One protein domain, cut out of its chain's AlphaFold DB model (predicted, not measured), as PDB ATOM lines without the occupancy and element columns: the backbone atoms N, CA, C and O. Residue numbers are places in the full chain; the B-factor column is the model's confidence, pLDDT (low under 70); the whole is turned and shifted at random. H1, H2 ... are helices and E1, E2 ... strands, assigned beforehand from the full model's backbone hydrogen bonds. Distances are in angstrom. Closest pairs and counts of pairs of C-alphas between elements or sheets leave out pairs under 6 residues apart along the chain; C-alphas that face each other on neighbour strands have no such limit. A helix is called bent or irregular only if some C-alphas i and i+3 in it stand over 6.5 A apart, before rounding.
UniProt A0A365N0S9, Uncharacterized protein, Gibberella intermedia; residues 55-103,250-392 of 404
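What this domain is: This is residues 55 to 103 and 250 to 392 of the 404 residues of an uncharacterized protein of Gibberella intermedia (UniProt A0A365N0S9). In the middle, helix H2 crosses the edge strand E3 of the small sheet E3 E4 E8; strand E1 of the pair E1 E2 comes beside E3, and H3 sits between E2 and a second small sheet, E7 E9 E10. The parallel pair E5 E6 with H5 makes one end of the body, and H1, H6 and H7 lie toward the opposite end. The printed part has 192 residues with seven named helices and ten named strands, in the order H1 E1 H2 E2 H3 E3 E4 H4 E5 H5 E6 E7 E8 H6 E9 E10 H7. The class is mixed, and the whole is compact, with a radius of gyration of the C-alphas of 16.7 A and spans of 45 by 42 by 32 A.

How they stand to each other: E3 (residues 280 to 282), E4 (286 to 289) and E8 (347 to 350) form an antiparallel sheet in that order; E3 and E4 are a hairpin, with N 281 and O 288 within hydrogen-bond range at 2.8 A, and between the neighbours E4 and E8 N 287 and O 349 are within hydrogen-bond range at 2.9 A. H2 (78 to 85) is on this sheet over E3, at a height of 7.0 A, and runs across the strands, at 76 degrees to E3 on the local plane; the closest C-alphas are those of Ala 81 and Leu 282, 5.6 A apart. E1 (75 to 77) and E2 (96 to 100) are antiparallel, with N 75 and O 99 at 2.9 A. The closest C-alphas of E1 and E3 are those of Ser 77 and Ile 281, 4.8 A apart. For H1 (62 to 72) and E1 they are those of Met 69 and Val 75, at 6.5 A. For H3 (261 to 270) and E2 they are those of Thr 266 and Tyr 99, at 6.5 A. E7 (337 to 340), E9 (370 to 374) and E10 (377 to 380) form the second antiparallel sheet in that order, with N 339 and O 371 at 2.8 A and, in the hairpin E9 and E10, N 372 and O 379 at 2.9 A. H3 only grazes this sheet, with residues 264 to 268. H4 (292 to 295) and H6 (363 to 368) only graze the first sheet. E5 (299 to 301), H5 (307 to 321) and E6 (326 to 328) are a strand-helix-strand unit, two parallel neighbour strands with a helix between, and its crossover is right-handed; N 300 and O 326 are 2.9 A apart. H7 (387 to 392) is close to H6 but not clearly touching, with the C-alphas of Ser 364 and Ala 389 closest at 7.5 A. Every O i to N i+4 pair is within hydrogen-bond range in H1, H6 and H7, against 3 of 4 in H2, 5 of 6 in H3 and 9 of 11 in H5; H4 is too short for such a pair.

Where its parts are: H1 begins at C-alpha 62, (3.385, -95.308, 10.489), and H7 ends at C-alpha 392, (19.600, -121.660, 6.358). H5 is 21.2 A long and irregular, with C-alphas 308 and 311 7.4 A apart; H1 measures 15.2 A, H3 14.8 A, E9 13.9 A and E2 13.0 A.

The domain as a whole: The two C-alphas farthest apart, those of Asn 60 and Glu 334, are 50.7 A apart. Residues 104 to 249 are not printed, and C-alphas 103 and 250 are 9.6 A apart across the cut. The link from E8 to H6, residues 351 to 362, is long. The mean pLDDT of the printed part is 76.4, and 57 residues are under 70, among them 250 to 269, 352 to 370 and 380 to 392.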
ATOM      1  N   CYS A  55       7.339 -88.741  11.812       87.56
ATOM      2  CA  CYS A  55       7.731 -87.338  11.897       87.56
ATOM      3  C   CYS A  55       7.975 -86.723  10.516       87.56
ATOM      4  O   CYS A  55       7.573 -85.586  10.276       87.56
ATOM      5  N   ASN A  56       8.592 -87.471   9.597       89.31
ATOM      6  CA  ASN A  56       9.022 -86.943   8.297       89.31
ATOM      7  C   ASN A  56       8.067 -87.285   7.149       89.31
ATOM      8  O   ASN A  56       8.101 -86.627   6.107       89.31
ATOM      9  N   GLY A  57       7.251 -88.327   7.306       90.94
ATOM     10  CA  GLY A  57       6.344 -88.814   6.278       90.94
ATOM     11  C   GLY A  57       4.937 -88.220   6.363       90.94
ATOM     12  O   GLY A  57       4.512 -87.719   7.412       90.94
ATOM     13  N   PRO A  58       4.175 -88.307   5.259       92.31
ATOM     14  CA  PRO A  58       2.767 -87.918   5.213       92.31
ATOM     15  C   PRO A  58       1.835 -88.958   5.863       92.31
ATOM     16  O   PRO A  58       0.621 -88.797   5.823       92.31
ATOM     17  N   PHE A  59       2.383 -90.033   6.434       93.50
ATOM     18  CA  PHE A  59       1.623 -91.202   6.866       93.50
ATOM     19  C   PHE A  59       0.966 -90.976   8.228       93.50
ATOM     20  O   PHE A  59       1.631 -90.590   9.194       93.50
ATOM     21  N   ASN A  60      -0.336 -91.243   8.316       90.44
ATOM     22  CA  ASN A  60      -1.103 -91.142   9.563       90.44
ATOM     23  C   ASN A  60      -1.038 -92.426  10.419       90.44
ATOM     24  O   ASN A  60      -1.366 -92.377  11.601       90.44
ATOM     25  N   ASN A  61      -0.571 -93.547   9.854       89.62
ATOM     26  CA  ASN A  61      -0.435 -94.834  10.537       89.62
ATOM     27  C   ASN A  61       0.931 -95.490  10.253       89.62
ATOM     28  O   ASN A  61       1.037 -96.549   9.635       89.62
ATOM     29  N   SER A  62       2.008 -94.836  10.699       90.31
ATOM     30  CA  SER A  62       3.385 -95.308  10.489       90.31
ATOM     31  C   SER A  62       3.664 -96.677  11.119       90.31
ATOM     32  O   SER A  62       4.484 -97.424  10.590       90.31
ATOM     33  N   HIS A  63       2.988 -97.021  12.219       89.44
ATOM     34  CA  HIS A  63       3.169 -98.305  12.891       89.44
ATOM     35  C   HIS A  63       2.618 -99.465  12.050       89.44
ATOM     36  O   HIS A  63       3.355-100.413  11.792       89.44
ATOM     37  N   ASP A  64       1.359 -99.410  11.592       90.00
ATOM     38  CA  ASP A  64       0.782-100.461  10.727       90.00
ATOM     39  C   ASP A  64       1.542-100.579   9.400       90.00
ATOM     40  O   ASP A  64       1.795-101.683   8.908       90.00
ATOM     41  N   LEU A  65       1.969 -99.439   8.847       93.44
ATOM     42  CA  LEU A  65       2.796 -99.412   7.648       93.44
ATOM     43  C   LEU A  65       4.118-100.155   7.866       93.44
ATOM     44  O   LEU A  65       4.461-101.032   7.075       93.44
ATOM     45  N   LEU A  66       4.842 -99.850   8.948       90.06
ATOM     46  CA  LEU A  66       6.123-100.486   9.245       90.06
ATOM     47  C   LEU A  66       5.965-101.979   9.578       90.06
ATOM     48  O   LEU A  66       6.786-102.793   9.156       90.06
ATOM     49  N   GLU A  67       4.896-102.357  10.281       86.81
ATOM     50  CA  GLU A  67       4.533-103.759  10.525       86.81
ATOM     51  C   GLU A  67       4.298-104.520   9.217       86.81
ATOM     52  O   GLU A  67       4.858-105.598   9.009       86.81
ATOM     53  N   THR A  68       3.525-103.931   8.304       86.75
ATOM     54  CA  THR A  68       3.253-104.512   6.983       86.75
ATOM     55  C   THR A  68       4.537-104.612   6.159       86.75
ATOM     56  O   THR A  68       4.784-105.643   5.532       86.75
ATOM     57  N   MET A  69       5.402-103.591   6.210       87.00
ATOM     58  CA  MET A  69       6.707-103.625   5.548       87.00
ATOM     59  C   MET A  69       7.562-104.793   6.035       87.00
ATOM     60  O   MET A  69       8.128-105.506   5.208       87.00
ATOM     61  N   GLY A  70       7.626-105.016   7.354       79.44
ATOM     62  CA  GLY A  70       8.301-106.177   7.933       79.44
ATOM     63  C   GLY A  70       7.748-107.479   7.355       79.44
ATOM     64  O   GLY A  70       8.490-108.237   6.737       79.44
ATOM     65  N   ARG A  71       6.423-107.660   7.428       78.25
ATOM     66  CA  ARG A  71       5.746-108.896   7.000       78.25
ATOM     67  C   ARG A  71       5.912-109.267   5.540       78.25
ATOM     68  O   ARG A  71       5.916-110.446   5.191       78.25
ATOM     69  N   HIS A  72       6.025-108.262   4.685       77.38
ATOM     70  CA  HIS A  72       6.051-108.450   3.240       77.38
ATOM     71  C   HIS A  72       7.423-108.186   2.618       77.38
ATOM     72  O   HIS A  72       7.542-108.176   1.389       77.38
ATOM     73  N   GLY A  73       8.455-107.998   3.452       74.50
ATOM     74  CA  GLY A  73       9.820-107.736   3.001       74.50
ATOM     75  C   GLY A  73       9.939-106.441   2.195       74.50
ATOM     76  O   GLY A  73      10.746-106.370   1.269       74.50
ATOM     77  N   ALA A  74       9.104-105.445   2.499       84.19
ATOM     78  CA  ALA A  74       9.135-104.155   1.828       84.19
ATOM     79  C   ALA A  74      10.140-103.210   2.494       84.19
ATOM     80  O   ALA A  74      10.352-103.240   3.710       84.19
ATOM     81  N   VAL A  75      10.765-102.354   1.690       87.31
ATOM     82  CA  VAL A  75      11.849-101.471   2.131       87.31
ATOM     83  C   VAL A  75      11.657-100.067   1.580       87.31
ATOM     84  O   VAL A  75      11.173 -99.900   0.466       87.31
ATOM     85  N   ILE A  76      12.065 -99.053   2.332       94.06
ATOM     86  CA  ILE A  76      12.195 -97.686   1.821       94.06
ATOM     87  C   ILE A  76      13.608 -97.532   1.261       94.06
ATOM     88  O   ILE A  76      14.572 -97.982   1.886       94.06
ATOM     89  N   SER A  77      13.747 -96.887   0.105       92.44
ATOM     90  CA  SER A  77      15.052 -96.514  -0.457       92.44
ATOM     91  C   SER A  77      15.024 -95.085  -1.018       92.44
ATOM     92  O   SER A  77      14.131 -94.293  -0.710       92.44
ATOM     93  N   GLY A  78      16.047 -94.719  -1.788       92.12
ATOM     94  CA  GLY A  78      16.159 -93.407  -2.406       92.12
ATOM     95  C   GLY A  78      16.422 -92.292  -1.394       92.12
ATOM     96  O   GLY A  78      17.108 -92.471  -0.388       92.12
ATOM     97  N   SER A  79      15.905 -91.099  -1.689       95.38
ATOM     98  CA  SER A  79      16.279 -89.885  -0.950       95.38
ATOM     99  C   SER A  79      15.821 -89.871   0.509       95.38
ATOM    100  O   SER A  79      16.545 -89.361   1.357       95.38
ATOM    101  N   ARG A  80      14.659 -90.459   0.822       96.06
ATOM    102  CA  ARG A  80      14.133 -90.529   2.197       96.06
ATOM    103  C   ARG A  80      14.877 -91.560   3.041       96.06
ATOM    104  O   ARG A  80      15.183 -91.285   4.193       96.06
ATOM    105  N   ALA A  81      15.260 -92.700   2.468       96.50
ATOM    106  CA  ALA A  81      16.177 -93.605   3.163       96.50
ATOM    107  C   ALA A  81      17.532 -92.929   3.414       96.50
ATOM    108  O   ALA A  81      18.067 -93.021   4.512       96.50
ATOM    109  N   LEU A  82      18.061 -92.194   2.433       97.56
ATOM    110  CA  LEU A  82      19.329 -91.487   2.588       97.56
ATOM    111  C   LEU A  82      19.260 -90.368   3.641       97.56
ATOM    112  O   LEU A  82      20.184 -90.240   4.433       97.56
ATOM    113  N   GLU A  83      18.157 -89.618   3.714       97.25
ATOM    114  CA  GLU A  83      17.919 -88.598   4.749       97.25
ATOM    115  C   GLU A  83      17.983 -89.175   6.168       97.25
ATOM    116  O   GLU A  83      18.503 -88.530   7.076       97.25
ATOM    117  N   TYR A  84      17.505 -90.410   6.367       96.81
ATOM    118  CA  TYR A  84      17.637 -91.098   7.652       96.81
ATOM    119  C   TYR A  84      19.114 -91.270   8.061       96.81
ATOM    120  O   TYR A  84      19.453 -91.079   9.233       96.81
ATOM    121  N   PHE A  85      20.002 -91.585   7.112       97.06
ATOM    122  CA  PHE A  85      21.439 -91.749   7.359       97.06
ATOM    123  C   PHE A  85      22.184 -90.416   7.458       97.06
ATOM    124  O   PHE A  85      22.979 -90.227   8.379       97.06
ATOM    125  N   VAL A  86      21.939 -89.515   6.507       97.19
ATOM    126  CA  VAL A  86      22.673 -88.264   6.301       97.19
ATOM    127  C   VAL A  86      21.656 -87.136   6.089       97.19
ATOM    128  O   VAL A  86      21.129 -87.002   4.981       97.19
ATOM    129  N   PRO A  87      21.362 -86.321   7.119       95.81
ATOM    130  CA  PRO A  87      20.408 -85.222   6.996       95.81
ATOM    131  C   PRO A  87      20.751 -84.200   5.901       95.81
ATOM    132  O   PRO A  87      21.918 -83.923   5.598       95.81
ATOM    133  N   GLY A  88      19.714 -83.614   5.299       95.31
ATOM    134  CA  GLY A  88      19.835 -82.695   4.162       95.31
ATOM    135  C   GLY A  88      20.063 -83.389   2.813       95.31
ATOM    136  O   GLY A  88      20.557 -82.766   1.872       95.31
ATOM    137  N   SER A  89      19.727 -84.671   2.721       96.88
ATOM    138  CA  SER A  89      19.736 -85.495   1.510       96.88
ATOM    139  C   SER A  89      18.368 -85.606   0.842       96.88
ATOM    140  O   SER A  89      18.286 -86.011  -0.321       96.88
ATOM    141  N   ALA A  90      17.300 -85.209   1.529       95.44
ATOM    142  CA  ALA A  90      15.950 -85.041   1.014       95.44
ATOM    143  C   ALA A  90      15.439 -83.614   1.252       95.44
ATOM    144  O   ALA A  90      15.909 -82.870   2.104       95.44
ATOM    145  N   THR A  91      14.435 -83.241   0.469       91.44
ATOM    146  CA  THR A  91      13.669 -81.997   0.611       91.44
ATOM    147  C   THR A  91      12.224 -82.331   0.969       91.44
ATOM    148  O   THR A  91      11.811 -83.489   0.887       91.44
ATOM    149  N   SER A  92      11.410 -81.330   1.316       87.19
ATOM    150  CA  SER A  92       9.976 -81.540   1.554       87.19
ATOM    151  C   SER A  92       9.250 -82.152   0.355       87.19
ATOM    152  O   SER A  92       8.324 -82.923   0.558       87.19
ATOM    153  N   GLU A  93       9.710 -81.861  -0.861       87.25
ATOM    154  CA  GLU A  93       9.150 -82.357  -2.126       87.25
ATOM    155  C   GLU A  93       9.678 -83.736  -2.531       87.25
ATOM    156  O   GLU A  93       9.255 -84.284  -3.538       87.25
ATOM    157  N   SER A  94      10.635 -84.298  -1.789       91.94
ATOM    158  CA  SER A  94      11.220 -85.584  -2.162       91.94
ATOM    159  C   SER A  94      10.238 -86.736  -1.951       91.94
ATOM    160  O   SER A  94       9.687 -86.888  -0.854       91.94
ATOM    161  N   ASP A  95      10.085 -87.551  -2.990       92.94
ATOM    162  CA  ASP A  95       9.229 -88.734  -3.043       92.94
ATOM    163  C   ASP A  95       9.584 -89.777  -1.973       92.94
ATOM    164  O   ASP A  95      10.726 -89.869  -1.503       92.94
ATOM    165  N   TRP A  96       8.585 -90.579  -1.603       96.31
ATOM    166  CA  TRP A  96       8.754 -91.777  -0.786       96.31
ATOM    167  C   TRP A  96       8.737 -93.028  -1.661       96.31
ATOM    168  O   TRP A  96       7.684 -93.412  -2.163       96.31
ATOM    169  N   ASP A  97       9.891 -93.681  -1.788       94.25
ATOM    170  CA  ASP A  97      10.062 -94.871  -2.622       94.25
ATOM    171  C   ASP A  97       9.997 -96.143  -1.765       94.25
ATOM    172  O   ASP A  97      10.955 -96.482  -1.060       94.25
ATOM    173  N   PHE A  98       8.873 -96.858  -1.834       93.75
ATOM    174  CA  PHE A  98       8.695 -98.171  -1.219       93.75
ATOM    175  C   PHE A  98       8.953 -99.254  -2.252       93.75
ATOM    176  O   PHE A  98       8.292 -99.304  -3.280       93.75
ATOM    177  N   TYR A  99       9.864-100.165  -1.960       87.06
ATOM    178  CA  TYR A  99      10.107-101.339  -2.776       87.06
ATOM    179  C   TYR A  99       9.468-102.557  -2.132       87.06
ATOM    180  O   TYR A  99       9.622-102.769  -0.931       87.06
ATOM    181  N   VAL A 100       8.798-103.382  -2.930       82.25
ATOM    182  CA  VAL A 100       8.142-104.606  -2.462       82.25
ATOM    183  C   VAL A 100       8.445-105.774  -3.390       82.25
ATOM    184  O   VAL A 100       8.678-105.607  -4.588       82.25
ATOM    185  N   SER A 101       8.433-106.978  -2.825       74.69
ATOM    186  CA  SER A 101       8.448-108.217  -3.597       74.69
ATOM    187  C   SER A 101       7.306-108.249  -4.632       74.69
ATOM    188  O   SER A 101       6.189-107.847  -4.304       74.69
ATOM    189  N   PRO A 102       7.535-108.792  -5.845       71.06
ATOM    190  CA  PRO A 102       6.490-108.997  -6.854       71.06
ATOM    191  C   PRO A 102       5.414-110.018  -6.475       71.06
ATOM    192  O   PRO A 102       4.474-110.217  -7.242       71.06
ATOM    193  N   ALA A 103       5.524-110.682  -5.323       71.75
ATOM    194  CA  ALA A 103       4.468-111.557  -4.836       71.75
ATOM    195  C   ALA A 103       3.152-110.773  -4.683       71.75
ATOM    196  O   ALA A 103       3.100-109.782  -3.955       71.75
ATOM    197  N   ASN A 250      11.330-107.233  -9.681       61.50
ATOM    198  CA  ASN A 250      11.143-108.132 -10.826       61.50
ATOM    199  C   ASN A 250      11.353-109.593 -10.412       61.50
ATOM    200  O   ASN A 250      12.100-109.847  -9.474       61.50
ATOM    201  N   ILE A 251      10.759-110.551 -11.122       53.00
ATOM    202  CA  ILE A 251      11.129-111.972 -11.018       53.00
ATOM    203  C   ILE A 251      11.951-112.308 -12.262       53.00
ATOM    204  O   ILE A 251      11.529-111.985 -13.368       53.00
ATOM    205  N   ASP A 252      13.123-112.931 -12.107       45.44
ATOM    206  CA  ASP A 252      13.833-113.529 -13.245       45.44
ATOM    207  C   ASP A 252      13.313-114.964 -13.458       45.44
ATOM    208  O   ASP A 252      13.662-115.857 -12.679       45.44
ATOM    209  N   PRO A 253      12.496-115.222 -14.497       41.84
ATOM    210  CA  PRO A 253      11.907-116.536 -14.744       41.84
ATOM    211  C   PRO A 253      12.934-117.607 -15.142       41.84
ATOM    212  O   PRO A 253      12.584-118.781 -15.191       41.84
ATOM    213  N   ARG A 254      14.190-117.241 -15.438       39.59
ATOM    214  CA  ARG A 254      15.272-118.194 -15.755       39.59
ATOM    215  C   ARG A 254      16.081-118.595 -14.523       39.59
ATOM    216  O   ARG A 254      16.863-119.539 -14.586       39.59
ATOM    217  N   ARG A 255      15.898-117.893 -13.402       41.94
ATOM    218  CA  ARG A 255      16.551-118.162 -12.115       41.94
ATOM    219  C   ARG A 255      15.549-118.705 -11.099       41.94
ATOM    220  O   ARG A 255      15.521-118.261  -9.953       41.94
ATOM    221  N   ILE A 256      14.765-119.707 -11.507       41.84
ATOM    222  CA  ILE A 256      13.940-120.538 -10.611       41.84
ATOM    223  C   ILE A 256      14.876-121.478  -9.827       41.84
ATOM    224  O   ILE A 256      14.848-122.696  -9.946       41.84
ATOM    225  N   SER A 257      15.789-120.890  -9.061       36.28
ATOM    226  CA  SER A 257      16.407-121.552  -7.924       36.28
ATOM    227  C   SER A 257      15.400-121.422  -6.790       36.28
ATOM    228  O   SER A 257      14.977-120.313  -6.475       36.28
ATOM    229  N   VAL A 258      15.018-122.549  -6.190       38.38
ATOM    230  CA  VAL A 258      13.992-122.715  -5.132       38.38
ATOM    231  C   VAL A 258      14.315-121.928  -3.840       38.38
ATOM    232  O   VAL A 258      13.609-122.004  -2.843       38.38
ATOM    233  N   ILE A 259      15.381-121.132  -3.854       39.91
ATOM    234  CA  ILE A 259      15.987-120.484  -2.707       39.91
ATOM    235  C   ILE A 259      16.102-118.982  -3.017       39.91
ATOM    236  O   ILE A 259      17.009-118.547  -3.721       39.91
ATOM    237  N   ASP A 260      15.153-118.213  -2.488       49.97
ATOM    238  CA  ASP A 260      15.242-116.767  -2.226       49.97
ATOM    239  C   ASP A 260      15.381-115.753  -3.408       49.97
ATOM    240  O   ASP A 260      16.291-114.917  -3.407       49.97
ATOM    241  N   PRO A 261      14.475-115.725  -4.418       46.09
ATOM    242  CA  PRO A 261      14.575-114.778  -5.543       46.09
ATOM    243  C   PRO A 261      14.058-113.356  -5.242       46.09
ATOM    244  O   PRO A 261      14.440-112.402  -5.916       46.09
ATOM    245  N   LEU A 262      13.154-113.195  -4.269       40.97
ATOM    246  CA  LEU A 262      12.277-112.015  -4.185       40.97
ATOM    247  C   LEU A 262      12.923-110.800  -3.499       40.97
ATOM    248  O   LEU A 262      12.680-109.666  -3.911       40.97
ATOM    249  N   LEU A 263      13.788-111.014  -2.500       45.88
ATOM    250  CA  LEU A 263      14.606-109.936  -1.928       45.88
ATOM    251  C   LEU A 263      15.839-109.635  -2.777       45.88
ATOM    252  O   LEU A 263      16.247-108.475  -2.879       45.88
ATOM    253  N   GLN A 264      16.419-110.660  -3.413       49.22
ATOM    254  CA  GLN A 264      17.574-110.472  -4.285       49.22
ATOM    255  C   GLN A 264      17.266-109.506  -5.431       49.22
ATOM    256  O   GLN A 264      18.149-108.745  -5.815       49.22
ATOM    257  N   THR A 265      16.038-109.454  -5.953       59.22
ATOM    258  CA  THR A 265      15.703-108.581  -7.091       59.22
ATOM    259  C   THR A 265      15.433-107.134  -6.682       59.22
ATOM    260  O   THR A 265      15.888-106.213  -7.370       59.22
ATOM    261  N   THR A 266      14.781-106.911  -5.537       66.62
ATOM    262  CA  THR A 266      14.603-105.572  -4.953       66.62
ATOM    263  C   THR A 266      15.945-104.966  -4.554       66.62
ATOM    264  O   THR A 266      16.289-103.872  -5.006       66.62
ATOM    265  N   PHE A 267      16.761-105.699  -3.790       69.12
ATOM    266  CA  PHE A 267      18.090-105.229  -3.413       69.12
ATOM    267  C   PHE A 267      19.010-105.103  -4.622       69.12
ATOM    268  O   PHE A 267      19.687-104.090  -4.750       69.12
ATOM    269  N   SER A 268      18.990-106.041  -5.573       63.88
ATOM    270  CA  SER A 268      19.771-105.874  -6.804       63.88
ATOM    271  C   SER A 268      19.388-104.596  -7.549       63.88
ATOM    272  O   SER A 268      20.268-103.976  -8.136       63.88
ATOM    273  N   SER A 269      18.118-104.181  -7.526       68.94
ATOM    274  CA  SER A 269      17.684-102.934  -8.167       68.94
ATOM    275  C   SER A 269      18.231-101.704  -7.434       68.94
ATOM    276  O   SER A 269      18.847-100.847  -8.061       68.94
ATOM    277  N   ILE A 270      18.074-101.652  -6.108       74.88
ATOM    278  CA  ILE A 270      18.534-100.541  -5.256       74.88
ATOM    279  C   ILE A 270      20.062-100.399  -5.301       74.88
ATOM    280  O   ILE A 270      20.608 -99.321  -5.525       74.88
ATOM    281  N   PHE A 271      20.778-101.512  -5.159       71.94
ATOM    282  CA  PHE A 271      22.240-101.538  -5.143       71.94
ATOM    283  C   PHE A 271      22.870-101.480  -6.543       71.94
ATOM    284  O   PHE A 271      24.091-101.486  -6.657       71.94
ATOM    285  N   SER A 272      22.065-101.351  -7.604       68.88
ATOM    286  CA  SER A 272      22.525-101.049  -8.973       68.88
ATOM    287  C   SER A 272      22.115 -99.647  -9.442       68.88
ATOM    288  O   SER A 272      22.136 -99.364 -10.637       68.88
ATOM    289  N   PHE A 273      21.710 -98.763  -8.524       76.50
ATOM    290  CA  PHE A 273      21.463 -97.353  -8.834       76.50
ATOM    291  C   PHE A 273      22.681 -96.653  -9.430       76.50
ATOM    292  O   PHE A 273      23.798 -97.120  -9.279       76.50
ATOM    293  N   TYR A 274      22.460 -95.492 -10.053       82.69
ATOM    294  CA  TYR A 274      23.488 -94.684 -10.723       82.69
ATOM    295  C   TYR A 274      24.594 -94.145  -9.798       82.69
ATOM    296  O   TYR A 274      25.613 -93.654 -10.277       82.69
ATOM    297  N   GLY A 275      24.394 -94.157  -8.477       88.25
ATOM    298  CA  GLY A 275      25.358 -93.590  -7.543       88.25
ATOM    299  C   GLY A 275      25.329 -94.237  -6.167       88.25
ATOM    300  O   GLY A 275      24.288 -94.670  -5.685       88.25
ATOM    301  N   SER A 276      26.490 -94.265  -5.522       92.56
ATOM    302  CA  SER A 276      26.702 -94.979  -4.250       92.56
ATOM    303  C   SER A 276      25.963 -94.416  -3.034       92.56
ATOM    304  O   SER A 276      25.537 -95.179  -2.175       92.56
ATOM    305  N   HIS A 277      25.749 -93.103  -2.976       95.56
ATOM    306  CA  HIS A 277      24.980 -92.446  -1.911       95.56
ATOM    307  C   HIS A 277      23.530 -92.935  -1.781       95.56
ATOM    308  O   HIS A 277      22.985 -92.952  -0.691       95.56
ATOM    309  N   VAL A 278      22.877 -93.353  -2.868       91.69
ATOM    310  CA  VAL A 278      21.482 -93.839  -2.818       91.69
ATOM    311  C   VAL A 278      21.383 -95.357  -2.657       91.69
ATOM    312  O   VAL A 278      20.289 -95.912  -2.664       91.69
ATOM    313  N   GLN A 279      22.513 -96.039  -2.474       90.06
ATOM    314  CA  GLN A 279      22.577 -97.476  -2.227       90.06
ATOM    315  C   GLN A 279      22.366 -97.758  -0.734       90.06
ATOM    316  O   GLN A 279      23.273 -98.185  -0.010       90.06
ATOM    317  N   CYS A 280      21.151 -97.460  -0.278       92.12
ATOM    318  CA  CYS A 280      20.729 -97.578   1.109       92.12
ATOM    319  C   CYS A 280      19.261 -97.993   1.225       92.12
ATOM    320  O   CYS A 280      18.456 -97.774   0.319       92.12
ATOM    321  N   ILE A 281      18.925 -98.617   2.347       89.94
ATOM    322  CA  ILE A 281      17.592 -99.128   2.642       89.94
ATOM    323  C   ILE A 281      17.226 -98.849   4.095       89.94
ATOM    324  O   ILE A 281      18.077 -98.886   4.988       89.94
ATOM    325  N   LEU A 282      15.935 -98.641   4.323       91.50
ATOM    326  CA  LEU A 282      15.325 -98.568   5.640       91.50
ATOM    327  C   LEU A 282      14.152 -99.549   5.696       91.50
ATOM    328  O   LEU A 282      13.282 -99.549   4.827       91.50
ATOM    329  N   THR A 283      14.136-100.400   6.712       86.62
ATOM    330  CA  THR A 283      13.101-101.421   6.926       86.62
ATOM    331  C   THR A 283      12.610-101.360   8.371       86.62
ATOM    332  O   THR A 283      13.119-100.571   9.167       86.62
ATOM    333  N   LYS A 284      11.663-102.232   8.737       84.19
ATOM    334  CA  LYS A 284      11.282-102.432  10.143       84.19
ATOM    335  C   LYS A 284      12.457-102.882  11.013       84.19
ATOM    336  O   LYS A 284      12.603-102.419  12.136       84.19
ATOM    337  N   HIS A 285      13.271-103.805  10.505       80.00
ATOM    338  CA  HIS A 285      14.247-104.541  11.317       80.00
ATOM    339  C   HIS A 285      15.656-103.978  11.227       80.00
ATOM    340  O   HIS A 285      16.416-104.043  12.191       80.00
ATOM    341  N   VAL A 286      16.004-103.443  10.060       84.06
ATOM    342  CA  VAL A 286      17.345-102.954   9.757       84.06
ATOM    343  C   VAL A 286      17.326-101.670   8.941       84.06
ATOM    344  O   VAL A 286      16.443-101.462   8.106       84.06
ATOM    345  N   ALA A 287      18.359-100.859   9.129       89.31
ATOM    346  CA  ALA A 287      18.769 -99.832   8.183       89.31
ATOM    347  C   ALA A 287      20.167-100.193   7.684       89.31
ATOM    348  O   ALA A 287      21.063-100.459   8.483       89.31
ATOM    349  N   PHE A 288      20.357-100.211   6.367       89.19
ATOM    350  CA  PHE A 288      21.641-100.545   5.760       89.19
ATOM    351  C   PHE A 288      22.040 -99.515   4.705       89.19
ATOM    352  O   PHE A 288      21.228 -99.138   3.864       89.19
ATOM    353  N   HIS A 289      23.299 -99.089   4.726       92.50
ATOM    354  CA  HIS A 289      23.876 -98.228   3.701       92.50
ATOM    355  C   HIS A 289      25.243 -98.772   3.277       92.50
ATOM    356  O   HIS A 289      26.168 -98.869   4.082       92.50
ATOM    357  N   MET A 290      25.387 -99.092   1.987       88.12
ATOM    358  CA  MET A 290      26.544 -99.837   1.477       88.12
ATOM    359  C   MET A 290      27.837 -99.016   1.451       88.12
ATOM    360  O   MET A 290      28.891 -99.558   1.754       88.12
ATOM    361  N   TYR A 291      27.756 -97.720   1.133       91.88
ATOM    362  CA  TYR A 291      28.902 -96.796   1.057       91.88
ATOM    363  C   TYR A 291      28.811 -95.651   2.076       91.88
ATOM    364  O   TYR A 291      29.021 -94.482   1.739       91.88
ATOM    365  N   TYR A 292      28.419 -95.958   3.311       93.62
ATOM    366  CA  TYR A 292      28.110 -94.936   4.309       93.62
ATOM    367  C   TYR A 292      29.306 -94.053   4.656       93.62
ATOM    368  O   TYR A 292      29.150 -92.837   4.709       93.62
ATOM    369  N   ARG A 293      30.506 -94.624   4.827       92.12
ATOM    370  CA  ARG A 293      31.700 -93.841   5.195       92.12
ATOM    371  C   ARG A 293      31.989 -92.722   4.200       92.12
ATOM    372  O   ARG A 293      32.350 -91.632   4.608       92.12
ATOM    373  N   LEU A 294      31.795 -92.986   2.911       93.00
ATOM    374  CA  LEU A 294      31.927 -91.977   1.865       93.00
ATOM    375  C   LEU A 294      30.757 -90.984   1.885       93.00
ATOM    376  O   LEU A 294      30.928 -89.774   1.749       93.00
ATOM    377  N   THR A 295      29.553 -91.524   2.047       95.62
ATOM    378  CA  THR A 295      28.300 -90.783   1.895       95.62
ATOM    379  C   THR A 295      28.039 -89.819   3.050       95.62
ATOM    380  O   THR A 295      27.429 -88.774   2.829       95.62
ATOM    381  N   ARG A 296      28.533 -90.119   4.259       94.25
ATOM    382  CA  ARG A 296      28.440 -89.228   5.427       94.25
ATOM    383  C   ARG A 296      29.126 -87.880   5.176       94.25
ATOM    384  O   ARG A 296      28.643 -86.858   5.645       94.25
ATOM    385  N   ASP A 297      30.191 -87.883   4.370       94.94
ATOM    386  CA  ASP A 297      30.944 -86.690   3.975       94.94
ATOM    387  C   ASP A 297      30.340 -86.043   2.707       94.94
ATOM    388  O   ASP A 297      30.960 -85.200   2.065       94.94
ATOM    389  N   LYS A 298      29.123 -86.462   2.322       96.38
ATOM    390  CA  LYS A 298      28.412 -86.088   1.090       96.38
ATOM    391  C   LYS A 298      29.234 -86.306  -0.181       96.38
ATOM    392  O   LYS A 298      29.135 -85.554  -1.146       96.38
ATOM    393  N   ILE A 299      30.011 -87.382  -0.226       96.62
ATOM    394  CA  ILE A 299      30.710 -87.808  -1.439       96.62
ATOM    395  C   ILE A 299      30.013 -89.051  -1.998       96.62
ATOM    396  O   ILE A 299      29.514 -89.894  -1.255       96.62
ATOM    397  N   ALA A 300      29.962 -89.176  -3.321       95.88
ATOM    398  CA  ALA A 300      29.403 -90.339  -3.992       95.88
ATOM    399  C   ALA A 300      30.253 -90.766  -5.191       95.88
ATOM    400  O   ALA A 300      30.653 -89.952  -6.019       95.88
ATOM    401  N   TYR A 301      30.454 -92.071  -5.339       93.56
ATOM    402  CA  TYR A 301      30.789 -92.666  -6.629       93.56
ATOM    403  C   TYR A 301      29.615 -92.588  -7.602       93.56
ATOM    404  O   TYR A 301      28.483 -92.905  -7.215       93.56
ATOM    405  N   ARG A 302      29.906 -92.195  -8.847       90.94
ATOM    406  CA  ARG A 302      29.012 -92.329 -10.005       90.94
ATOM    407  C   ARG A 302      29.325 -93.633 -10.735       90.94
ATOM    408  O   ARG A 302      30.476 -93.881 -11.086       90.94
ATOM    409  N   TRP A 303      28.290 -94.426 -10.968       84.69
ATOM    410  CA  TRP A 303      28.368 -95.669 -11.721       84.69
ATOM    411  C   TRP A 303      27.955 -95.446 -13.172       84.69
ATOM    412  O   TRP A 303      27.168 -94.541 -13.465       84.69
ATOM    413  N   ASP A 304      28.460 -96.293 -14.063       78.88
ATOM    414  CA  ASP A 304      28.003 -96.328 -15.447       78.88
ATOM    415  C   ASP A 304      26.566 -96.842 -15.499       78.88
ATOM    416  O   ASP A 304      26.215 -97.851 -14.876       78.88
ATOM    417  N   VAL A 305      25.732 -96.150 -16.270       70.12
ATOM    418  CA  VAL A 305      24.355 -96.558 -16.539       70.12
ATOM    419  C   VAL A 305      24.178 -96.842 -18.032       70.12
ATOM    420  O   VAL A 305      24.931 -96.324 -18.855       70.12
ATOM    421  N   PRO A 306      23.192 -97.670 -18.418       70.56
ATOM    422  CA  PRO A 306      22.832 -97.828 -19.822       70.56
ATOM    423  C   PRO A 306      22.516 -96.477 -20.475       70.56
ATOM    424  O   PRO A 306      21.886 -95.632 -19.841       70.56
ATOM    425  N   GLU A 307      22.861 -96.311 -21.754       67.00
ATOM    426  CA  GLU A 307      22.704 -95.054 -22.508       67.00
ATOM    427  C   GLU A 307      21.293 -94.448 -22.382       67.00
ATOM    428  O   GLU A 307      21.131 -93.261 -22.100       67.00
ATOM    429  N   GLY A 308      20.248 -95.282 -22.457       63.78
ATOM    430  CA  GLY A 308      18.854 -94.842 -22.301       63.78
ATOM    431  C   GLY A 308      18.485 -94.290 -20.912       63.78
ATOM    432  O   GLY A 308      17.415 -93.704 -20.746       63.78
ATOM    433  N   LEU A 309      19.340 -94.465 -19.900       67.44
ATOM    434  CA  LEU A 309      19.161 -93.953 -18.539       67.44
ATOM    435  C   LEU A 309      20.099 -92.786 -18.202       67.44
ATOM    436  O   LEU A 309      19.935 -92.187 -17.137       67.44
ATOM    437  N   GLU A 310      21.013 -92.409 -19.100       73.38
ATOM    438  CA  GLU A 310      22.047 -91.401 -18.842       73.38
ATOM    439  C   GLU A 310      21.447 -90.040 -18.462       73.38
ATOM    440  O   GLU A 310      21.813 -89.441 -17.452       73.38
ATOM    441  N   ASN A 311      20.422 -89.590 -19.192       72.38
ATOM    442  CA  ASN A 311      19.736 -88.326 -18.900       72.38
ATOM    443  C   ASN A 311      19.065 -88.324 -17.516       72.38
ATOM    444  O   ASN A 311      19.103 -87.321 -16.797       72.38
ATOM    445  N   LYS A 312      18.471 -89.457 -17.113       75.31
ATOM    446  CA  LYS A 312      17.846 -89.606 -15.789       75.31
ATOM    447  C   LYS A 312      18.901 -89.622 -14.687       75.31
ATOM    448  O   LYS A 312      18.733 -88.931 -13.684       75.31
ATOM    449  N   ALA A 313      19.996 -90.353 -14.891       78.06
ATOM    450  CA  ALA A 313      21.124 -90.383 -13.970       78.06
ATOM    451  C   ALA A 313      21.751 -88.990 -13.812       78.06
ATOM    452  O   ALA A 313      21.947 -88.537 -12.688       78.06
ATOM    453  N   GLN A 314      21.969 -88.255 -14.905       87.88
ATOM    454  CA  GLN A 314      22.516 -86.898 -14.869       87.88
ATOM    455  C   GLN A 314      21.590 -85.914 -14.138       87.88
ATOM    456  O   GLN A 314      22.065 -85.082 -13.364       87.88
ATOM    457  N   SER A 315      20.273 -86.008 -14.348       87.19
ATOM    458  CA  SER A 315      19.292 -85.216 -13.596       87.19
ATOM    459  C   SER A 315      19.356 -85.527 -12.097       87.19
ATOM    460  O   SER A 315      19.430 -84.620 -11.264       87.19
ATOM    461  N   ALA A 316      19.435 -86.813 -11.742       87.56
ATOM    462  CA  ALA A 316      19.589 -87.241 -10.360       87.56
ATOM    463  C   ALA A 316      20.920 -86.761  -9.745       87.56
ATOM    464  O   ALA A 316      20.921 -86.281  -8.615       87.56
ATOM    465  N   VAL A 317      22.031 -86.783 -10.487       93.31
ATOM    466  CA  VAL A 317      23.319 -86.207 -10.057       93.31
ATOM    467  C   VAL A 317      23.178 -84.712  -9.760       93.31
ATOM    468  O   VAL A 317      23.528 -84.280  -8.664       93.31
ATOM    469  N   ARG A 318      22.600 -83.919 -10.676       95.44
ATOM    470  CA  ARG A 318      22.375 -82.474 -10.457       95.44
ATOM    471  C   ARG A 318      21.530 -82.210  -9.208       95.44
ATOM    472  O   ARG A 318      21.860 -81.320  -8.429       95.44
ATOM    473  N   LYS A 319      20.486 -83.021  -8.992       94.44
ATOM    474  CA  LYS A 319      19.630 -82.966  -7.798       94.44
ATOM    475  C   LYS A 319      20.415 -83.154  -6.498       94.44
ATOM    476  O   LYS A 319      20.081 -82.516  -5.510       94.44
ATOM    477  N   TYR A 320      21.415 -84.033  -6.458       96.62
ATOM    478  CA  TYR A 320      22.206 -84.237  -5.239       96.62
ATOM    479  C   TYR A 320      23.375 -83.258  -5.114       96.62
ATOM    480  O   TYR A 320      23.701 -82.873  -3.995       96.62
ATOM    481  N   ILE A 321      23.930 -82.756  -6.221       96.81
ATOM    482  CA  ILE A 321      24.888 -81.638  -6.185       96.81
ATOM    483  C   ILE A 321      24.259 -80.423  -5.492       96.81
ATOM    484  O   ILE A 321      24.870 -79.852  -4.592       96.81
ATOM    485  N   SER A 322      23.006 -80.076  -5.815       95.75
ATOM    486  CA  SER A 322      22.305 -78.979  -5.126       95.75
ATOM    487  C   SER A 322      22.014 -79.257  -3.643       95.75
ATOM    488  O   SER A 322      21.717 -78.331  -2.895       95.75
ATOM    489  N   ARG A 323      22.144 -80.514  -3.194       95.44
ATOM    490  CA  ARG A 323      22.044 -80.948  -1.787       95.44
ATOM    491  C   ARG A 323      23.414 -81.043  -1.096       95.44
ATOM    492  O   ARG A 323      23.512 -81.530   0.034       95.44
ATOM    493  N   GLY A 324      24.469 -80.572  -1.764       96.44
ATOM    494  CA  GLY A 324      25.836 -80.525  -1.250       96.44
ATOM    495  C   GLY A 324      26.668 -81.773  -1.533       96.44
ATOM    496  O   GLY A 324      27.691 -81.949  -0.881       96.44
ATOM    497  N   TYR A 325      26.249 -82.642  -2.461       97.75
ATOM    498  CA  TYR A 325      27.027 -83.829  -2.815       97.75
ATOM    499  C   TYR A 325      28.122 -83.553  -3.847       97.75
ATOM    500  O   TYR A 325      27.865 -82.979  -4.906       97.75
ATOM    501  N   GLY A 326      29.321 -84.066  -3.578       97.44
ATOM    502  CA  GLY A 326      30.394 -84.214  -4.558       97.44
ATOM    503  C   GLY A 326      30.350 -85.590  -5.225       97.44
ATOM    504  O   GLY A 326      30.217 -86.608  -4.548       97.44
ATOM    505  N   PHE A 327      30.493 -85.639  -6.551       95.50
ATOM    506  CA  PHE A 327      30.579 -86.897  -7.296       95.50
ATOM    507  C   PHE A 327      31.997 -87.129  -7.802       95.50
ATOM    508  O   PHE A 327      32.611 -86.227  -8.369       95.50
ATOM    509  N   ARG A 328      32.496 -88.351  -7.623       92.25
ATOM    510  CA  ARG A 328      33.792 -88.797  -8.138       92.25
ATOM    511  C   ARG A 328      33.682 -90.172  -8.775       92.25
ATOM    512  O   ARG A 328      32.683 -90.872  -8.618       92.25
ATOM    513  N   GLU A 329      34.720 -90.560  -9.488       86.50
ATOM    514  CA  GLU A 329      34.842 -91.907 -10.032       86.50
ATOM    515  C   GLU A 329      35.455 -92.818  -8.966       86.50
ATOM    516  O   GLU A 329      36.243 -92.370  -8.128       86.50
ATOM    517  N   ALA A 330      35.031 -94.081  -8.928       82.62
ATOM    518  CA  ALA A 330      35.723 -95.062  -8.103       82.62
ATOM    519  C   ALA A 330      37.048 -95.428  -8.775       82.62
ATOM    520  O   ALA A 330      37.118 -95.496 -10.000       82.62
ATOM    521  N   GLU A 331      38.084 -95.655  -7.971       80.12
ATOM    522  CA  GLU A 331      39.423 -95.963  -8.471       80.12
ATOM    523  C   GLU A 331      39.416 -97.219  -9.356       80.12
ATOM    524  O   GLU A 331      38.759 -98.230  -9.062       80.12
ATOM    525  N   GLU A 332      40.155 -97.152 -10.464       75.56
ATOM    526  CA  GLU A 332      40.399 -98.301 -11.327       75.56
ATOM    527  C   GLU A 332      41.469 -99.197 -10.704       75.56
ATOM    528  O   GLU A 332      42.651 -99.126 -11.022       75.56
ATOM    529  N   ASN A 333      41.040-100.067  -9.792       72.62
ATOM    530  CA  ASN A 333      41.911-101.089  -9.224       72.62
ATOM    531  C   ASN A 333      42.025-102.297 -10.164       72.62
ATOM    532  O   ASN A 333      41.062-102.684 -10.836       72.62
ATOM    533  N   GLU A 334      43.185-102.963 -10.179       67.25
ATOM    534  CA  GLU A 334      43.352-104.226 -10.914       67.25
ATOM    535  C   GLU A 334      42.347-105.284 -10.427       67.25
ATOM    536  O   GLU A 334      41.762-106.015 -11.237       67.25
ATOM    537  N   GLN A 335      42.068-105.288  -9.121       78.00
ATOM    538  CA  GLN A 335      41.144-106.200  -8.453       78.00
ATOM    539  C   GLN A 335      39.770-105.568  -8.194       78.00
ATOM    540  O   GLN A 335      39.629-104.365  -7.985       78.00
ATOM    541  N   TRP A 336      38.740-106.415  -8.180       79.12
ATOM    542  CA  TRP A 336      37.391-106.016  -7.791       79.12
ATOM    543  C   TRP A 336      37.333-105.732  -6.289       79.12
ATOM    544  O   TRP A 336      37.637-106.611  -5.483       79.12
ATOM    545  N   VAL A 337      36.865-104.544  -5.913       82.12
ATOM    546  CA  VAL A 337      36.604-104.199  -4.512       82.12
ATOM    547  C   VAL A 337      35.297-104.859  -4.094       82.12
ATOM    548  O   VAL A 337      34.248-104.580  -4.677       82.12
ATOM    549  N   VAL A 338      35.354-105.749  -3.100       81.00
ATOM    550  CA  VAL A 338      34.173-106.429  -2.553       81.00
ATOM    551  C   VAL A 338      33.550-105.573  -1.458       81.00
ATOM    552  O   VAL A 338      34.239-105.112  -0.555       81.00
ATOM    553  N   ARG A 339      32.233-105.396  -1.537       81.50
ATOM    554  CA  ARG A 339      31.400-104.681  -0.574       81.50
ATOM    555  C   ARG A 339      30.437-105.636   0.102       81.50
ATOM    556  O   ARG A 339      29.900-106.527  -0.555       81.50
ATOM    557  N   SER A 340      30.200-105.449   1.390       77.50
ATOM    558  CA  SER A 340      29.253-106.230   2.184       77.50
ATOM    559  C   SER A 340      28.715-105.398   3.340       77.50
ATOM    560  O   SER A 340      29.300-104.384   3.693       77.50
ATOM    561  N   SER A 341      27.650-105.852   3.996       70.25
ATOM    562  CA  SER A 341      27.137-105.193   5.208       70.25
ATOM    563  C   SER A 341      28.024-105.337   6.450       70.25
ATOM    564  O   SER A 341      27.643-104.896   7.533       70.25
ATOM    565  N   GLN A 342      29.185-105.975   6.302       73.56
ATOM    566  CA  GLN A 342      30.182-106.164   7.351       73.56
ATOM    567  C   GLN A 342      31.493-105.430   7.052       73.56
ATOM    568  O   GLN A 342      32.431-105.550   7.835       73.56
ATOM    569  N   ASP A 343      31.592-104.724   5.920       80.38
ATOM    570  CA  ASP A 343      32.801-103.966   5.602       80.38
ATOM    571  C   ASP A 343      32.837-102.621   6.349       80.38
ATOM    572  O   ASP A 343      31.791-102.078   6.713       80.38
ATOM    573  N   GLU A 344      34.044-102.092   6.569       82.69
ATOM    574  CA  GLU A 344      34.294-100.870   7.358       82.69
ATOM    575  C   GLU A 344      33.686 -99.596   6.763       82.69
ATOM    576  O   GLU A 344      33.553 -98.573   7.436       82.69
ATOM    577  N   ASP A 345      33.343 -99.631   5.483       86.12
ATOM    578  CA  ASP A 345      32.826 -98.479   4.766       86.12
ATOM    579  C   ASP A 345      31.289 -98.511   4.665       86.12
ATOM    580  O   ASP A 345      30.673 -97.557   4.172       86.12
ATOM    581  N   SER A 346      30.673 -99.609   5.101       87.44
ATOM    582  CA  SER A 346      29.238 -99.826   5.189       87.44
ATOM    583  C   SER A 346      28.719 -99.551   6.602       87.44
ATOM    584  O   SER A 346      29.478 -99.459   7.564       87.44
ATOM    585  N   ILE A 347      27.402 -99.417   6.748       87.75
ATOM    586  CA  ILE A 347      26.760 -99.394   8.065       87.75
ATOM    587  C   ILE A 347      25.491-100.233   8.053       87.75
ATOM    588  O   ILE A 347      24.675-100.124   7.136       87.75
ATOM    589  N   LEU A 348      25.313-101.031   9.105       86.50
ATOM    590  CA  LEU A 348      24.113-101.807   9.382       86.50
ATOM    591  C   LEU A 348      23.636-101.497  10.804       86.50
ATOM    592  O   LEU A 348      24.351-101.750  11.771       86.50
ATOM    593  N   ILE A 349      22.418-100.979  10.924       86.38
ATOM    594  CA  ILE A 349      21.736-100.716  12.196       86.38
ATOM    595  C   ILE A 349      20.606-101.734  12.336       86.38
ATOM    596  O   ILE A 349      19.903-101.996  11.361       86.38
ATOM    597  N   GLN A 350      20.438-102.305  13.528       83.25
ATOM    598  CA  GLN A 350      19.393-103.281  13.856       83.25
ATOM    599  C   GLN A 350      18.480-102.689  14.935       83.25
ATOM    600  O   GLN A 350      18.993-102.135  15.904       83.25
ATOM    601  N   PHE A 351      17.156-102.774  14.759       77.50
ATOM    602  CA  PHE A 351      16.194-102.039  15.597       77.50
ATOM    603  C   PHE A 351      15.462-102.893  16.637       77.50
ATOM    604  O   PHE A 351      15.245-102.403  17.738       77.50
ATOM    605  N   ASP A 352      15.121-104.151  16.337       65.38
ATOM    606  CA  ASP A 352      14.636-105.122  17.332       65.38
ATOM    607  C   ASP A 352      14.622-106.551  16.746       65.38
ATOM    608  O   ASP A 352      14.256-106.755  15.580       65.38
ATOM    609  N   LEU A 353      15.015-107.537  17.559       52.59
ATOM    610  CA  LEU A 353      15.042-108.971  17.238       52.59
ATOM    611  C   LEU A 353      13.732-109.691  17.612       52.59
ATOM    612  O   LEU A 353      13.495-110.800  17.136       52.59
ATOM    613  N   ASN A 354      12.864-109.079  18.424       49.84
ATOM    614  CA  ASN A 354      11.660-109.716  18.977       49.84
ATOM    615  C   ASN A 354      10.424-109.629  18.058       49.84
ATOM    616  O   ASN A 354       9.321-109.313  18.502       49.84
ATOM    617  N   CYS A 355      10.562-109.909  16.759       46.66
ATOM    618  CA  CYS A 355       9.406-109.909  15.856       46.66
ATOM    619  C   CYS A 355       8.670-111.259  15.906       46.66
ATOM    620  O   CYS A 355       9.226-112.287  15.537       46.66
ATOM    621  N   HIS A 356       7.410-111.269  16.350       44.06
ATOM    622  CA  HIS A 356       6.601-112.494  16.476       44.06
ATOM    623  C   HIS A 356       5.778-112.849  15.227       44.06
ATOM    624  O   HIS A 356       5.124-113.888  15.203       44.06
ATOM    625  N   TYR A 357       5.788-112.017  14.181       44.16
ATOM    626  CA  TYR A 357       4.841-112.153  13.073       44.16
ATOM    627  C   TYR A 357       5.512-111.992  11.711       44.16
ATOM    628  O   TYR A 357       5.690-110.867  11.260       44.16
ATOM    629  N   GLY A 358       5.813-113.145  11.092       49.84
ATOM    630  CA  GLY A 358       5.951-113.396   9.648       49.84
ATOM    631  C   GLY A 358       6.992-112.560   8.906       49.84
ATOM    632  O   GLY A 358       6.821-111.369   8.772       49.84
ATOM    633  N   TYR A 359       8.028-113.203   8.368       45.19
ATOM    634  CA  TYR A 359       9.136-112.623   7.593       45.19
ATOM    635  C   TYR A 359      10.010-111.579   8.309       45.19
ATOM    636  O   TYR A 359       9.856-110.371   8.173       45.19
ATOM    637  N   MET A 360      11.032-112.069   9.008       48.03
ATOM    638  CA  MET A 360      12.231-111.279   9.280       48.03
ATOM    639  C   MET A 360      13.247-111.616   8.186       48.03
ATOM    640  O   MET A 360      13.558-112.805   8.051       48.03
ATOM    641  N   PRO A 361      13.804-110.649   7.425       49.50
ATOM    642  CA  PRO A 361      15.034-110.932   6.708       49.50
ATOM    643  C   PRO A 361      16.036-111.375   7.769       49.50
ATOM    644  O   PRO A 361      16.379-110.612   8.676       49.50
ATOM    645  N   SER A 362      16.433-112.643   7.711       49.12
ATOM    646  CA  SER A 362      17.407-113.179   8.644       49.12
ATOM    647  C   SER A 362      18.639-112.282   8.572       49.12
ATOM    648  O   SER A 362      19.072-111.858   7.497       49.12
ATOM    649  N   ILE A 363      19.210-111.936   9.722       51.69
ATOM    650  CA  ILE A 363      20.428-111.120   9.761       51.69
ATOM    651  C   ILE A 363      21.525-111.749   8.880       51.69
ATOM    652  O   ILE A 363      22.335-111.029   8.301       51.69
ATOM    653  N   SER A 364      21.515-113.076   8.711       50.62
ATOM    654  CA  SER A 364      22.355-113.814   7.764       50.62
ATOM    655  C   SER A 364      22.092-113.467   6.291       50.62
ATOM    656  O   SER A 364      23.064-113.333   5.554       50.62
ATOM    657  N   GLN A 365      20.850-113.236   5.850       54.31
ATOM    658  CA  GLN A 365      20.543-112.773   4.485       54.31
ATOM    659  C   GLN A 365      21.160-111.401   4.197       54.31
ATOM    660  O   GLN A 365      21.858-111.251   3.198       54.31
ATOM    661  N   VAL A 366      20.984-110.417   5.088       57.97
ATOM    662  CA  VAL A 366      21.569-109.070   4.911       57.97
ATOM    663  C   VAL A 366      23.098-109.106   5.024       57.97
ATOM    664  O   VAL A 366      23.789-108.413   4.277       57.97
ATOM    665  N   LYS A 367      23.648-109.952   5.907       56.72
ATOM    666  CA  LYS A 367      25.097-110.224   6.017       56.72
ATOM    667  C   LYS A 367      25.674-110.950   4.800       56.72
ATOM    668  O   LYS A 367      26.845-110.771   4.477       56.72
ATOM    669  N   GLY A 368      24.860-111.748   4.114       56.44
ATOM    670  CA  GLY A 368      25.233-112.477   2.903       56.44
ATOM    671  C   GLY A 368      25.251-111.614   1.642       56.44
ATOM    672  O   GLY A 368      25.836-112.024   0.638       56.44
ATOM    673  N   LEU A 369      24.651-110.421   1.681       62.38
ATOM    674  CA  LEU A 369      24.637-109.502   0.553       62.38
ATOM    675  C   LEU A 369      26.052-108.987   0.267       62.38
ATOM    676  O   LEU A 369      26.677-108.314   1.093       62.38
ATOM    677  N   ARG A 370      26.554-109.310  -0.926       67.44
ATOM    678  CA  ARG A 370      27.868-108.881  -1.398       67.44
ATOM    679  C   ARG A 370      27.770-108.273  -2.785       67.44
ATOM    680  O   ARG A 370      27.211-108.876  -3.701       67.44
ATOM    681  N   TRP A 371      28.403-107.123  -2.955       73.31
ATOM    682  CA  TRP A 371      28.613-106.488  -4.251       73.31
ATOM    683  C   TRP A 371      30.089-106.393  -4.543       73.31
ATOM    684  O   TRP A 371      30.935-106.560  -3.671       73.31
ATOM    685  N   ARG A 372      30.402-106.149  -5.802       78.56
ATOM    686  CA  ARG A 372      31.752-105.823  -6.208       78.56
ATOM    687  C   ARG A 372      31.728-104.688  -7.206       78.56
ATOM    688  O   ARG A 372      30.846-104.652  -8.064       78.56
ATOM    689  N   HIS A 373      32.708-103.803  -7.109       80.19
ATOM    690  CA  HIS A 373      32.915-102.755  -8.096       80.19
ATOM    691  C   HIS A 373      34.364-102.707  -8.581       80.19
ATOM    692  O   HIS A 373      35.280-103.159  -7.891       80.19
ATOM    693  N   LYS A 374      34.547-102.199  -9.797       82.25
ATOM    694  CA  LYS A 374      35.844-101.916 -10.416       82.25
ATOM    695  C   LYS A 374      35.657-100.727 -11.350       82.25
ATOM    696  O   LYS A 374      34.844-100.809 -12.274       82.25
ATOM    697  N   GLY A 375      36.362 -99.626 -11.082       83.69
ATOM    698  CA  GLY A 375      36.065 -98.352 -11.735       83.69
ATOM    699  C   GLY A 375      34.579 -98.009 -11.593       83.69
ATOM    700  O   GLY A 375      33.978 -98.210 -10.536       83.69
ATOM    701  N   LYS A 376      33.948 -97.590 -12.688       83.06
ATOM    702  CA  LYS A 376      32.528 -97.198 -12.739       83.06
ATOM    703  C   LYS A 376      31.530 -98.358 -12.783       83.06
ATOM    704  O   LYS A 376      30.322 -98.127 -12.794       83.06
ATOM    705  N   VAL A 377      31.995 -99.608 -12.788       78.94
ATOM    706  CA  VAL A 377      31.125-100.782 -12.916       78.94
ATOM    707  C   VAL A 377      30.860-101.400 -11.548       78.94
ATOM    708  O   VAL A 377      31.799-101.759 -10.843       78.94
ATOM    709  N   ILE A 378      29.585-101.627 -11.215       77.06
ATOM    710  CA  ILE A 378      29.147-102.353 -10.014       77.06
ATOM    711  C   ILE A 378      28.274-103.558 -10.377       77.06
ATOM    712  O   ILE A 378      27.456-103.489 -11.295       77.06
ATOM    713  N   ARG A 379      28.462-104.693  -9.688       71.00
ATOM    714  CA  ARG A 379      27.688-105.930  -9.905       71.00
ATOM    715  C   ARG A 379      27.490-106.721  -8.605       71.00
ATOM    716  O   ARG A 379      28.353-106.662  -7.728       71.00
ATOM    717  N   PRO A 380      26.417-107.527  -8.486       65.25
ATOM    718  CA  PRO A 380      26.293-108.515  -7.416       65.25
ATOM    719  C   PRO A 380      27.464-109.512  -7.424       65.25
ATOM    720  O   PRO A 380      27.942-109.922  -8.490       65.25
ATOM    721  N   SER A 381      27.925-109.919  -6.243       62.66
ATOM    722  CA  SER A 381      28.898-111.003  -6.091       62.66
ATOM    723  C   SER A 381      28.170-112.350  -6.077       62.66
ATOM    724  O   SER A 381      27.269-112.565  -5.274       62.66
ATOM    725  N   LEU A 382      28.541-113.265  -6.978       52.19
ATOM    726  CA  LEU A 382      27.854-114.552  -7.181       52.19
ATOM    727  C   LEU A 382      28.379-115.696  -6.288       52.19
ATOM    728  O   LEU A 382      28.028-116.849  -6.520       52.19
ATOM    729  N   GLN A 383      29.239-115.425  -5.301       48.56
ATOM    730  CA  GLN A 383      29.867-116.471  -4.482       48.56
ATOM    731  C   GLN A 383      29.206-116.596  -3.094       48.56
ATOM    732  O   GLN A 383      29.505-115.785  -2.214       48.56
ATOM    733  N   PRO A 384      28.351-117.611  -2.846       43.69
ATOM    734  CA  PRO A 384      27.979-117.995  -1.486       43.69
ATOM    735  C   PRO A 384      29.162-118.704  -0.809       43.69
ATOM    736  O   PRO A 384      29.748-119.620  -1.388       43.69
ATOM    737  N   VAL A 385      29.518-118.280   0.407       42.62
ATOM    738  CA  VAL A 385      30.780-118.679   1.068       42.62
ATOM    739  C   VAL A 385      30.670-119.981   1.864       42.62
ATOM    740  O   VAL A 385      31.682-120.644   2.062       42.62
ATOM    741  N   THR A 386      29.478-120.399   2.300       39.84
ATOM    742  CA  THR A 386      29.330-121.616   3.118       39.84
ATOM    743  C   THR A 386      28.103-122.444   2.740       39.84
ATOM    744  O   THR A 386      27.117-121.935   2.204       39.84
ATOM    745  N   VAL A 387      28.188-123.752   3.006       40.03
ATOM    746  CA  VAL A 387      27.090-124.719   2.839       40.03
ATOM    747  C   VAL A 387      25.951-124.419   3.824       40.03
ATOM    748  O   VAL A 387      24.792-124.496   3.431       40.03
ATOM    749  N   ASP A 388      26.261-123.949   5.035       37.97
ATOM    750  CA  ASP A 388      25.262-123.566   6.045       37.97
ATOM    751  C   ASP A 388      24.448-122.335   5.642       37.97
ATOM    752  O   ASP A 388      23.236-122.323   5.814       37.97
ATOM    753  N   ALA A 389      25.061-121.349   4.972       37.78
ATOM    754  CA  ALA A 389      24.312-120.236   4.389       37.78
ATOM    755  C   ALA A 389      23.333-120.713   3.301       37.78
ATOM    756  O   ALA A 389      22.276-120.118   3.137       37.78
ATOM    757  N   ARG A 390      23.639-121.803   2.576       37.81
ATOM    758  CA  ARG A 390      22.693-122.424   1.628       37.81
ATOM    759  C   ARG A 390      21.576-123.187   2.349       37.81
ATOM    760  O   ARG A 390      20.444-123.148   1.882       37.81
ATOM    761  N   TYR A 391      21.883-123.856   3.463       35.34
ATOM    762  CA  TYR A 391      20.915-124.621   4.257       35.34
ATOM    763  C   TYR A 391      19.970-123.737   5.080       35.34
ATOM    764  O   TYR A 391      18.776-124.018   5.115       35.34
ATOM    765  N   ASP A 392      20.447-122.638   5.663       36.12
ATOM    766  CA  ASP A 392      19.600-121.660   6.358       36.12
ATOM    767  C   ASP A 392      18.656-120.942   5.385       36.12
ATOM    768  O   ASP A 392      17.497-120.711   5.713       36.12
TER     769      ASP A 392